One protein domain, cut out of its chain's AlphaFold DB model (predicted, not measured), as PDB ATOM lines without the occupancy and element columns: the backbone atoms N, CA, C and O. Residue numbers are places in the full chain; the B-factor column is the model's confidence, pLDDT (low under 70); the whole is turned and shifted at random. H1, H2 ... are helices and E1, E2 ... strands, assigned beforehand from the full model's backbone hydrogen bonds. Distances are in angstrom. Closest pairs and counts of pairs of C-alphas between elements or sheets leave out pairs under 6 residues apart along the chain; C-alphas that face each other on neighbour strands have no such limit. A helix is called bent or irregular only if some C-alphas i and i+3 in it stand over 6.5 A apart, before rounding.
ATOM      1  N   GLY A  24     -11.258  43.679  93.283       95.44
ATOM      2  CA  GLY A  24     -11.453  44.669  92.216       95.44
ATOM      3  C   GLY A  24     -10.530  44.496  90.998       95.44
ATOM      4  O   GLY A  24     -10.637  45.259  90.037       95.44
ATOM      5  N   GLY A  25      -9.636  43.502  91.006       96.06
ATOM      6  CA  GLY A  25      -8.797  43.154  89.863       96.06
ATOM      7  C   GLY A  25      -9.630  42.673  88.673       96.06
ATOM      8  O   GLY A  25     -10.655  42.012  88.852       96.06
ATOM      9  N   ARG A  26      -9.188  43.016  87.461       96.00
ATOM     10  CA  ARG A  26      -9.884  42.711  86.206       96.00
ATOM     11  C   ARG A  26      -9.239  41.507  85.518       96.00
ATOM     12  O   ARG A  26      -8.017  41.427  85.438       96.00
ATOM     13  N   PHE A  27     -10.064  40.608  85.000       94.94
ATOM     14  CA  PHE A  27      -9.667  39.449  84.208       94.94
ATOM     15  C   PHE A  27     -10.339  39.514  82.842       94.94
ATOM     16  O   PHE A  27     -11.530  39.796  82.783       94.94
ATOM     17  N   TYR A  28      -9.616  39.224  81.763       94.31
ATOM     18  CA  TYR A  28     -10.182  39.155  80.415       94.31
ATOM     19  C   TYR A  28      -9.728  37.877  79.732       94.31
ATOM     20  O   TYR A  28      -8.555  37.513  79.818       94.31
ATOM     21  N   ALA A  29     -10.646  37.210  79.041       91.50
ATOM     22  CA  ALA A  29     -10.324  36.006  78.292       91.50
ATOM     23  C   ALA A  29     -11.294  35.773  77.126       91.50
ATOM     24  O   ALA A  29     -12.405  36.308  77.091       91.50
ATOM     25  N   VAL A  30     -10.841  34.972  76.161       91.69
ATOM     26  CA  VAL A  30     -11.573  34.615  74.939       91.69
ATOM     27  C   VAL A  30     -11.974  33.149  75.011       91.69
ATOM     28  O   VAL A  30     -11.131  32.292  75.277       91.69
ATOM     29  N   PHE A  31     -13.243  32.847  74.744       91.38
ATOM     30  CA  PHE A  31     -13.757  31.475  74.742       91.38
ATOM     31  C   PHE A  31     -14.650  31.206  73.544       91.38
ATOM     32  O   PHE A  31     -15.180  32.125  72.926       91.38
ATOM     33  N   ARG A  32     -14.868  29.923  73.239       91.69
ATOM     34  CA  ARG A  32     -15.919  29.529  72.297       91.69
ATOM     35  C   ARG A  32     -17.291  29.859  72.874       91.69
ATOM     36  O   ARG A  32     -17.577  29.495  74.015       91.69
ATOM     37  N   ALA A  33     -18.145  30.476  72.059       92.69
ATOM     38  CA  ALA A  33     -19.477  30.906  72.480       92.69
ATOM     39  C   ALA A  33     -20.346  29.740  72.990       92.69
ATOM     40  O   ALA A  33     -21.069  29.894  73.969       92.69
ATOM     41  N   ALA A  34     -20.186  28.538  72.422       91.81
ATOM     42  CA  ALA A  34     -20.919  27.335  72.828       91.81
ATOM     43  C   ALA A  34     -20.758  26.955  74.315       91.81
ATOM     44  O   ALA A  34     -21.596  26.247  74.864       91.81
ATOM     45  N   ARG A  35     -19.692  27.411  74.993       89.81
ATOM     46  CA  ARG A  35     -19.428  27.111  76.414       89.81
ATOM     47  C   ARG A  35     -19.732  28.280  77.350       89.81
ATOM     48  O   ARG A  35     -19.323  28.242  78.510       89.81
ATOM     49  N   ILE A  36     -20.445  29.303  76.878       91.62
ATOM     50  CA  ILE A  36     -20.694  30.522  77.655       91.62
ATOM     51  C   ILE A  36     -21.443  30.249  78.965       91.62
ATOM     52  O   ILE A  36     -21.067  30.794  79.994       91.62
ATOM     53  N   SER A  37     -22.429  29.346  78.978       92.75
ATOM     54  CA  SER A  37     -23.150  29.016  80.215       92.75
ATOM     55  C   SER A  37     -22.202  28.466  81.284       92.75
ATOM     56  O   SER A  37     -22.185  28.958  82.408       92.75
ATOM     57  N   ALA A  38     -21.362  27.489  80.923       92.06
ATOM     58  CA  ALA A  38     -20.382  26.912  81.839       92.06
ATOM     59  C   ALA A  38     -19.347  27.954  82.297       92.06
ATOM     60  O   ALA A  38     -18.963  27.956  83.469       92.06
ATOM     61  N   LEU A  39     -18.931  28.845  81.385       93.00
ATOM     62  CA  LEU A  39     -18.046  29.981  81.656       93.00
ATOM     63  C   LEU A  39     -18.561  30.843  82.807       93.00
ATOM     64  O   LEU A  39     -17.879  30.988  83.822       93.00
ATOM     65  N   LEU A  40     -19.764  31.389  82.633       93.38
ATOM     66  CA  LEU A  40     -20.349  32.358  83.551       93.38
ATOM     67  C   LEU A  40     -20.549  31.741  84.938       93.38
ATOM     68  O   LEU A  40     -20.099  32.316  85.928       93.38
ATOM     69  N   SER A  41     -21.119  30.534  85.001       94.25
ATOM     70  CA  SER A  41     -21.347  29.836  86.269       94.25
ATOM     71  C   SER A  41     -20.039  29.528  87.007       94.25
ATOM     72  O   SER A  41     -19.945  29.731  88.217       94.25
ATOM     73  N   THR A  42     -19.002  29.085  86.289       94.81
ATOM     74  CA  THR A  42     -17.708  28.763  86.914       94.81
ATOM     75  C   THR A  42     -17.029  30.016  87.453       94.81
ATOM     76  O   THR A  42     -16.487  30.010  88.554       94.81
ATOM     77  N   TRP A  43     -17.053  31.114  86.705       94.88
ATOM     78  CA  TRP A  43     -16.417  32.358  87.133       94.88
ATOM     79  C   TRP A  43     -17.094  32.953  88.367       94.88
ATOM     80  O   TRP A  43     -16.403  33.301  89.328       94.88
ATOM     81  N   GLN A  44     -18.429  32.964  88.396       94.88
ATOM     82  CA  GLN A  44     -19.193  33.392  89.569       94.88
ATOM     83  C   GLN A  44     -18.850  32.554  90.810       94.88
ATOM     84  O   GLN A  44     -18.621  33.119  91.881       94.88
ATOM     85  N   HIS A  45     -18.702  31.231  90.658       95.50
ATOM     86  CA  HIS A  45     -18.269  30.345  91.746       95.50
ATOM     87  C   HIS A  45     -16.905  30.756  92.338       95.50
ATOM     88  O   HIS A  45     -16.728  30.759  93.555       95.50
ATOM     89  N   PHE A  46     -15.958  31.191  91.500       96.19
ATOM     90  CA  PHE A  46     -14.636  31.673  91.930       96.19
ATOM     91  C   PHE A  46     -14.583  33.178  92.247       96.19
ATOM     92  O   PHE A  46     -13.497  33.761  92.296       96.19
ATOM     93  N   ARG A  47     -15.734  33.825  92.496       96.12
ATOM     94  CA  ARG A  47     -15.840  35.266  92.807       96.12
ATOM     95  C   ARG A  47     -15.294  36.163  91.688       96.12
ATOM     96  O   ARG A  47     -14.901  37.295  91.957       96.12
ATOM     97  N   LEU A  48     -15.257  35.680  90.451       97.12
ATOM     98  CA  LEU A  48     -14.946  36.462  89.259       97.12
ATOM     99  C   LEU A  48     -16.267  36.845  88.604       97.12
ATOM    100  O   LEU A  48     -16.832  36.067  87.844       97.12
ATOM    101  N   GLU A  49     -16.777  38.033  88.905       97.44
ATOM    102  CA  GLU A  49     -18.072  38.441  88.370       97.44
ATOM    103  C   GLU A  49     -17.920  38.893  86.912       97.44
ATOM    104  O   GLU A  49     -17.201  39.873  86.674       97.44
ATOM    105  N   PRO A  50     -18.574  38.241  85.933       96.31
ATOM    106  CA  PRO A  50     -18.558  38.682  84.543       96.31
ATOM    107  C   PRO A  50     -19.239  40.048  84.412       96.31
ATOM    108  O   PRO A  50     -20.413  40.214  84.726       96.31
ATOM    109  N   LYS A  51     -18.498  41.046  83.935       96.56
ATOM    110  CA  LYS A  51     -18.958  42.437  83.814       96.56
ATOM    111  C   LYS A  51     -19.176  42.874  82.378       96.56
ATOM    112  O   LYS A  51     -20.001  43.756  82.138       96.56
ATOM    113  N   ARG A  52     -18.439  42.291  81.434       95.56
ATOM    114  CA  ARG A  52     -18.494  42.642  80.013       95.56
ATOM    115  C   ARG A  52     -18.483  41.374  79.179       95.56
ATOM    116  O   ARG A  52     -17.622  40.523  79.390       95.56
ATOM    117  N   ILE A  53     -19.412  41.268  78.243       95.62
ATOM    118  CA  ILE A  53     -19.518  40.151  77.306       95.62
ATOM    119  C   ILE A  53     -19.585  40.749  75.907       95.62
ATOM    120  O   ILE A  53     -20.526  41.470  75.603       95.62
ATOM    121  N   LEU A  54     -18.598  40.466  75.064       95.38
ATOM    122  CA  LEU A  54     -18.560  40.894  73.668       95.38
ATOM    123  C   LEU A  54     -18.672  39.656  72.767       95.38
ATOM    124  O   LEU A  54     -17.700  38.900  72.645       95.38
ATOM    125  N   PRO A  55     -19.841  39.421  72.149       95.00
ATOM    126  CA  PRO A  55     -20.012  38.364  71.164       95.00
ATOM    127  C   PRO A  55     -19.278  38.704  69.864       95.00
ATOM    128  O   PRO A  55     -19.344  39.839  69.381       95.00
ATOM    129  N   VAL A  56     -18.612  37.713  69.275       93.50
ATOM    130  CA  VAL A  56     -17.901  37.863  68.005       93.50
ATOM    131  C   VAL A  56     -18.451  36.888  66.981       93.50
ATOM    132  O   VAL A  56     -18.453  35.669  67.175       93.50
ATOM    133  N   TYR A  57     -18.883  37.447  65.861       94.12
ATOM    134  CA  TYR A  57     -19.520  36.743  64.768       94.12
ATOM    135  C   TYR A  57     -18.553  36.621  63.597       94.12
ATOM    136  O   TYR A  57     -17.951  37.617  63.198       94.12
ATOM    137  N   PRO A  58     -18.404  35.434  62.991       91.19
ATOM    138  CA  PRO A  58     -17.556  35.290  61.814       91.19
ATOM    139  C   PRO A  58     -18.084  36.125  60.637       91.19
ATOM    140  O   PRO A  58     -17.297  36.751  59.936       91.19
ATOM    141  N   LYS A  59     -19.410  36.162  60.460       89.75
ATOM    142  CA  LYS A  59     -20.141  36.911  59.427       89.75
ATOM    143  C   LYS A  59     -21.493  37.366  59.974       89.75
ATOM    144  O   LYS A  59     -21.993  36.775  60.933       89.75
ATOM    145  N   ALA A  60     -22.091  38.374  59.344       86.75
ATOM    146  CA  ALA A  60     -23.464  38.779  59.635       86.75
ATOM    147  C   ALA A  60     -24.442  37.603  59.424       86.75
ATOM    148  O   ALA A  60     -24.262  36.787  58.520       86.75
ATOM    149  N   GLY A  61     -25.445  37.484  60.299       86.94
ATOM    150  CA  GLY A  61     -26.464  36.426  60.234       86.94
ATOM    151  C   GLY A  61     -25.991  35.015  60.615       86.94
ATOM    152  O   GLY A  61     -26.760  34.065  60.493       86.94
ATOM    153  N   LYS A  62     -24.741  34.844  61.060       91.00
ATOM    154  CA  LYS A  62     -24.261  33.596  61.677       91.00
ATOM    155  C   LYS A  62     -24.338  33.686  63.195       91.00
ATOM    156  O   LYS A  62     -24.515  34.770  63.732       91.00
ATOM    157  N   ASP A  63     -24.160  32.556  63.870       93.06
ATOM    158  CA  ASP A  63     -23.992  32.526  65.322       93.06
ATOM    159  C   ASP A  63     -22.599  33.008  65.734       93.06
ATOM    160  O   ASP A  63     -21.630  32.935  64.966       93.06
ATOM    161  N   ALA A  64     -22.487  33.487  66.973       93.81
ATOM    162  CA  ALA A  64     -21.206  33.885  67.535       93.81
ATOM    163  C   ALA A  64     -20.280  32.664  67.619       93.81
ATOM    164  O   ALA A  64     -20.641  31.624  68.172       93.81
ATOM    165  N   SER A  65     -19.062  32.784  67.094       93.75
ATOM    166  CA  SER A  65     -18.064  31.710  67.170       93.75
ATOM    167  C   SER A  65     -17.283  31.782  68.480       93.75
ATOM    168  O   SER A  65     -17.002  30.760  69.120       93.75
ATOM    169  N   VAL A  66     -16.971  33.002  68.916       93.75
ATOM    170  CA  VAL A  66     -16.239  33.283  70.148       93.75
ATOM    171  C   VAL A  66     -16.897  34.410  70.930       93.75
ATOM    172  O   VAL A  66     -17.655  35.220  70.401       93.75
ATOM    173  N   VAL A  67     -16.598  34.446  72.220       94.50
ATOM    174  CA  VAL A  67     -17.031  35.484  73.140       94.50
ATOM    175  C   VAL A  67     -15.824  35.974  73.927       94.50
ATOM    176  O   VAL A  67     -15.043  35.176  74.457       94.50
ATOM    177  N   LEU A  68     -15.657  37.290  73.980       94.19
ATOM    178  CA  LEU A  68     -14.691  37.934  74.860       94.19
ATOM    179  C   LEU A  68     -15.420  38.285  76.150       94.19
ATOM    180  O   LEU A  68     -16.456  38.949  76.117       94.19
ATOM    181  N   VAL A  69     -14.885  37.844  77.282       94.81
ATOM    182  CA  VAL A  69     -15.502  38.091  78.586       94.81
ATOM    183  C   VAL A  69     -14.503  38.768  79.504       94.81
ATOM    184  O   VAL A  69     -13.382  38.293  79.689       94.81
ATOM    185  N   GLY A  70     -14.927  39.895  80.067       95.75
ATOM    186  CA  GLY A  70     -14.236  40.617  81.124       95.75
ATOM    187  C   GLY A  70     -14.939  40.407  82.457       95.75
ATOM    188  O   GLY A  70     -16.149  40.611  82.548       95.75
ATOM    189  N   ALA A  71     -14.194  40.038  83.491       96.81
ATOM    190  CA  ALA A  71     -14.684  39.838  84.847       96.81
ATOM    191  C   ALA A  71     -13.906  40.655  85.876       96.81
ATOM    192  O   ALA A  71     -12.767  41.063  85.645       96.81
ATOM    193  N   VAL A  72     -14.528  40.887  87.030       97.38
ATOM    194  CA  VAL A  72     -13.927  41.618  88.149       97.38
ATOM    195  C   VAL A  72     -14.015  40.781  89.417       97.38
ATOM    196  O   VAL A  72     -15.099  40.351  89.816       97.38
ATOM    197  N   LYS A  73     -12.871  40.565  90.077       97.75
ATOM    198  CA  LYS A  73     -12.812  39.771  91.306       97.75
ATOM    199  C   LYS A  73     -13.537  40.482  92.450       97.75
ATOM    200  O   LYS A  73     -13.151  41.580  92.850       97.75
ATOM    201  N   GLY A  74     -14.544  39.823  93.013       96.31
ATOM    202  CA  GLY A  74     -15.307  40.286  94.170       96.31
ATOM    203  C   GLY A  74     -16.310  41.402  93.875       96.31
ATOM    204  O   GLY A  74     -16.823  42.003  94.817       96.31
ATOM    205  N   ALA A  75     -16.596  41.696  92.605       96.62
ATOM    206  CA  ALA A  75     -17.631  42.664  92.271       96.62
ATOM    207  C   ALA A  75     -19.038  42.111  92.554       96.62
ATOM    208  O   ALA A  75     -19.260  40.904  92.586       96.62
ATOM    209  N   ARG A  76     -19.998  43.020  92.758       95.69
ATOM    210  CA  ARG A  76     -21.419  42.677  92.925       95.69
ATOM    211  C   ARG A  76     -21.999  42.114  91.626       95.69
ATOM    212  O   ARG A  76     -21.503  42.530  90.582       95.69
ATOM    213  N   PRO A  77     -23.061  41.294  91.666       95.00
ATOM    214  CA  PRO A  77     -23.697  40.754  90.470       95.00
ATOM    215  C   PRO A  77     -24.050  41.789  89.397       95.00
ATOM    216  O   PRO A  77     -24.326  42.955  89.700       95.00
ATOM    217  N   GLY A  78     -24.041  41.348  88.142       91.44
ATOM    218  CA  GLY A  78     -24.517  42.110  86.985       91.44
ATOM    219  C   GLY A  78     -23.407  42.446  85.994       91.44
ATOM    220  O   GLY A  78     -22.239  42.547  86.360       91.44
ATOM    221  N   GLY A  79     -23.769  42.674  84.737       91.56
ATOM    222  CA  GLY A  79     -22.829  42.966  83.660       91.56
ATOM    223  C   GLY A  79     -23.550  43.510  82.435       91.56
ATOM    224  O   GLY A  79     -24.773  43.639  82.439       91.56
ATOM    225  N   ARG A  80     -22.790  43.838  81.391       95.12
ATOM    226  CA  ARG A  80     -23.330  44.307  80.112       95.12
ATOM    227  C   ARG A  80     -22.887  43.418  78.961       95.12
ATOM    228  O   ARG A  80     -21.737  42.971  78.917       95.12
ATOM    229  N   VAL A  81     -23.803  43.207  78.026       95.44
ATOM    230  CA  VAL A  81     -23.497  42.636  76.718       95.44
ATOM    231  C   VAL A  81     -23.204  43.802  75.782       95.44
ATOM    232  O   VAL A  81     -24.004  44.725  75.664       95.44
ATOM    233  N   GLU A  82     -22.017  43.794  75.197       93.50
ATOM    234  CA  GLU A  82     -21.545  44.819  74.273       93.50
ATOM    235  C   GLU A  82     -22.117  44.586  72.873       93.50
ATOM    236  O   GLU A  82     -22.479  43.460  72.512       93.50
ATOM    237  N   SER A  83     -22.127  45.645  72.062       90.88
ATOM    238  CA  SER A  83     -22.452  45.540  70.641       90.88
ATOM    239  C   SER A  83     -21.537  44.522  69.962       90.88
ATOM    240  O   SER A  83     -20.322  44.556  70.169       90.88
ATOM    241  N   PRO A  84     -22.094  43.613  69.155       91.06
ATOM    242  CA  PRO A  84     -21.339  42.495  68.626       91.06
ATOM    243  C   PRO A  84     -20.284  42.929  67.610       91.06
ATOM    244  O   PRO A  84     -20.480  43.881  66.857       91.06
ATOM    245  N   MET A  85     -19.180  42.188  67.548       89.44
ATOM    246  CA  MET A  85     -18.137  42.402  66.546       89.44
ATOM    247  C   MET A  85     -18.277  41.375  65.424       89.44
ATOM    248  O   MET A  85     -18.225  40.174  65.676       89.44
ATOM    249  N   VAL A  86     -18.426  41.832  64.183       91.25
ATOM    250  CA  VAL A  86     -18.436  40.958  63.002       91.25
ATOM    251  C   VAL A  86     -17.041  40.946  62.386       91.25
ATOM    252  O   VAL A  86     -16.462  42.008  62.176       91.25
ATOM    253  N   LEU A  87     -16.484  39.767  62.107       88.12
ATOM    254  CA  LEU A  87     -15.126  39.635  61.577       88.12
ATOM    255  C   LEU A  87     -15.054  39.933  60.084       88.12
ATOM    256  O   LEU A  87     -14.146  40.642  59.666       88.12
ATOM    257  N   GLN A  88     -15.985  39.400  59.290       86.75
ATOM    258  CA  GLN A  88     -16.003  39.564  57.837       86.75
ATOM    259  C   GLN A  88     -17.281  40.256  57.363       86.75
ATOM    260  O   GLN A  88     -18.384  39.884  57.770       86.75
ATOM    261  N   GLY A  89     -17.109  41.245  56.483       81.50
ATOM    262  CA  GLY A  89     -18.203  41.863  55.736       81.50
ATOM    263  C   GLY A  89     -18.737  40.948  54.631       81.50
ATOM    264  O   GLY A  89     -18.245  39.834  54.429       81.50
ATOM    265  N   GLU A  90     -19.736  41.430  53.895       79.88
ATOM    266  CA  GLU A  90     -20.372  40.676  52.803       79.88
ATOM    267  C   GLU A  90     -19.380  40.327  51.682       79.88
ATOM    268  O   GLU A  90     -19.396  39.209  51.171       79.88
ATOM    269  N   ASP A  91     -18.404  41.206  51.432       81.00
ATOM    270  CA  ASP A  91     -17.329  41.022  50.444       81.00
ATOM    271  C   ASP A  91     -16.265  39.984  50.859       81.00
ATOM    272  O   ASP A  91     -15.234  39.829  50.200       81.00
ATOM    273  N   GLY A  92     -16.432  39.329  52.013       77.75
ATOM    274  CA  GLY A  92     -15.464  38.381  52.577       77.75
ATOM    275  C   GLY A  92     -14.202  39.022  53.168       77.75
ATOM    276  O   GLY A  92     -13.373  38.320  53.750       77.75
ATOM    277  N   ARG A  93     -14.055  40.349  53.069       82.62
ATOM    278  CA  ARG A  93     -12.959  41.116  53.679       82.62
ATOM    279  C   ARG A  93     -13.181  41.304  55.177       82.62
ATOM    280  O   ARG A  93     -14.319  41.361  55.644       82.62
ATOM    281  N   PHE A  94     -12.086  41.435  55.925       83.81
ATOM    282  CA  PHE A  94     -12.155  41.756  57.348       83.81
ATOM    283  C   PHE A  94     -12.764  43.136  57.581       83.81
ATOM    284  O   PHE A  94     -12.505  44.076  56.826       83.81
ATOM    285  N   THR A  95     -13.569  43.257  58.632       83.31
ATOM    286  CA  THR A  95     -14.219  44.522  58.962       83.31
ATOM    287  C   THR A  95     -13.205  45.557  59.459       83.31
ATOM    288  O   THR A  95     -12.221  45.206  60.120       83.31
ATOM    289  N   PRO A  96     -13.458  46.855  59.214       81.06
ATOM    290  CA  PRO A  96     -12.630  47.931  59.755       81.06
ATOM    291  C   PRO A  96     -12.521  47.882  61.284       81.06
ATOM    292  O   PRO A  96     -11.452  48.135  61.830       81.06
ATOM    293  N   SER A  97     -13.598  47.489  61.976       75.62
ATOM    294  CA  SER A  97     -13.625  47.335  63.437       75.62
ATOM    295  C   SER A  97     -12.634  46.284  63.936       75.62
ATOM    296  O   SER A  97     -11.986  46.490  64.961       75.62
ATOM    297  N   LEU A  98     -12.484  45.172  63.206       82.06
ATOM    298  CA  LEU A  98     -11.479  44.163  63.522       82.06
ATOM    299  C   LEU A  98     -10.073  44.721  63.303       82.06
ATOM    300  O   LEU A  98      -9.239  44.640  64.196       82.06
ATOM    301  N   LEU A  99      -9.816  45.323  62.142       81.12
ATOM    302  CA  LEU A  99      -8.500  45.883  61.819       81.12
ATOM    303  C   LEU A  99      -8.071  46.951  62.835       81.12
ATOM    304  O   LEU A  99      -6.919  46.960  63.265       81.12
ATOM    305  N   GLN A 100      -9.008  47.785  63.290       79.56
ATOM    306  CA  GLN A 100      -8.776  48.762  64.352       79.56
ATOM    307  C   GLN A 100      -8.436  48.096  65.692       79.56
ATOM    308  O   GLN A 100      -7.526  48.548  66.376       79.56
ATOM    309  N   ALA A 101      -9.118  47.010  66.068       75.81
ATOM    310  CA  ALA A 101      -8.827  46.294  67.312       75.81
ATOM    311  C   ALA A 101      -7.418  45.666  67.340       75.81
ATOM    312  O   ALA A 101      -6.872  45.446  68.420       75.81
ATOM    313  N   TYR A 102      -6.834  45.388  66.169       71.69
ATOM    314  CA  TYR A 102      -5.465  44.883  66.017       71.69
ATOM    315  C   TYR A 102      -4.416  45.989  65.820       71.69
ATOM    316  O   TYR A 102      -3.219  45.719  65.956       71.69
ATOM    317  N   ALA A 103      -4.827  47.225  65.523       71.75
ATOM    318  CA  ALA A 103      -3.920  48.362  65.557       71.75
ATOM    319  C   ALA A 103      -3.432  48.560  67.004       71.75
ATOM    320  O   ALA A 103      -4.197  48.404  67.952       71.75
TER     321      ALA A 103
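This is residues 24 to 103 of the 110 residues of an uncharacterized protein of Synergistetes bacterium ADurb.Bin520 (UniProt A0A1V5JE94). A long, twisted sheet of four strands, curled like part of a barrel, has helix H1 packed along one face, while short helix H2 sits at one end, beside E4. The link from E3 to E4 runs along E2, where residues 80 to 81 pair parallel with residues 52 to 53. The printed part has 80 residues, with two named helices and four named strands in the order E1, H1, E2, E3, E4, H2; the mixed sheet runs E1, E3, E2, E4. The class is mixed, helices and strands; the elongated whole, 43 by 26 by 16 A, is only just compact, close to loose, with a radius of gyration of the C-alphas of 13.9 A.

Find C-alpha 26 at (-9.884, 42.711, 86.206), where E1, residues 26 to 32, begins. H1 follows, residues 33 to 45, 19.3 A long and irregular, with C-alphas 34 and 37 7.9 A apart. Next come E2, residues 48 to 59, 30.3 A long and bending by 62 degrees at residue 51, and E3, residues 66 to 73, 22.4 A long. E4 holds residues 85 to 88, and H2, residues 96 to 102, ends at C-alpha 102 (-5.465, 44.883, 66.017).

Look first at the hairpin E2 and E3, antiparallel, with N 54 and O 68 2.8 A apart, within hydrogen-bond range. E1 is antiparallel to E3, with N 29 and O 69 at 3.0 A. E4 is parallel to E2, with N 57 and O 85 at 2.8 A. E1, H1 and E2 form a split strand-helix-strand unit, two strands running the same way with E3 between them, and its crossover is right-handed. H1 is on the sheet at a height of 6.7 A and runs along the strands; its closest C-alphas to E2 are those of Trp 43 and Glu 49, 6.4 A. H2 only grazes the sheet with residues 96 to 99; the C-alphas of Leu 87 and Leu 98, the closest of E4 and H2, are 6.1 A apart. Every O i to N i+4 pair is within range in H2, and 7 of 9 in H1.

The farthest C-alphas, those of Gly 74 and Asp 91, are 43.8 A apart. The printed part has no cut, the link E3 to E4 is long with 11 residues, and no printed residue is under 70 in pLDDT.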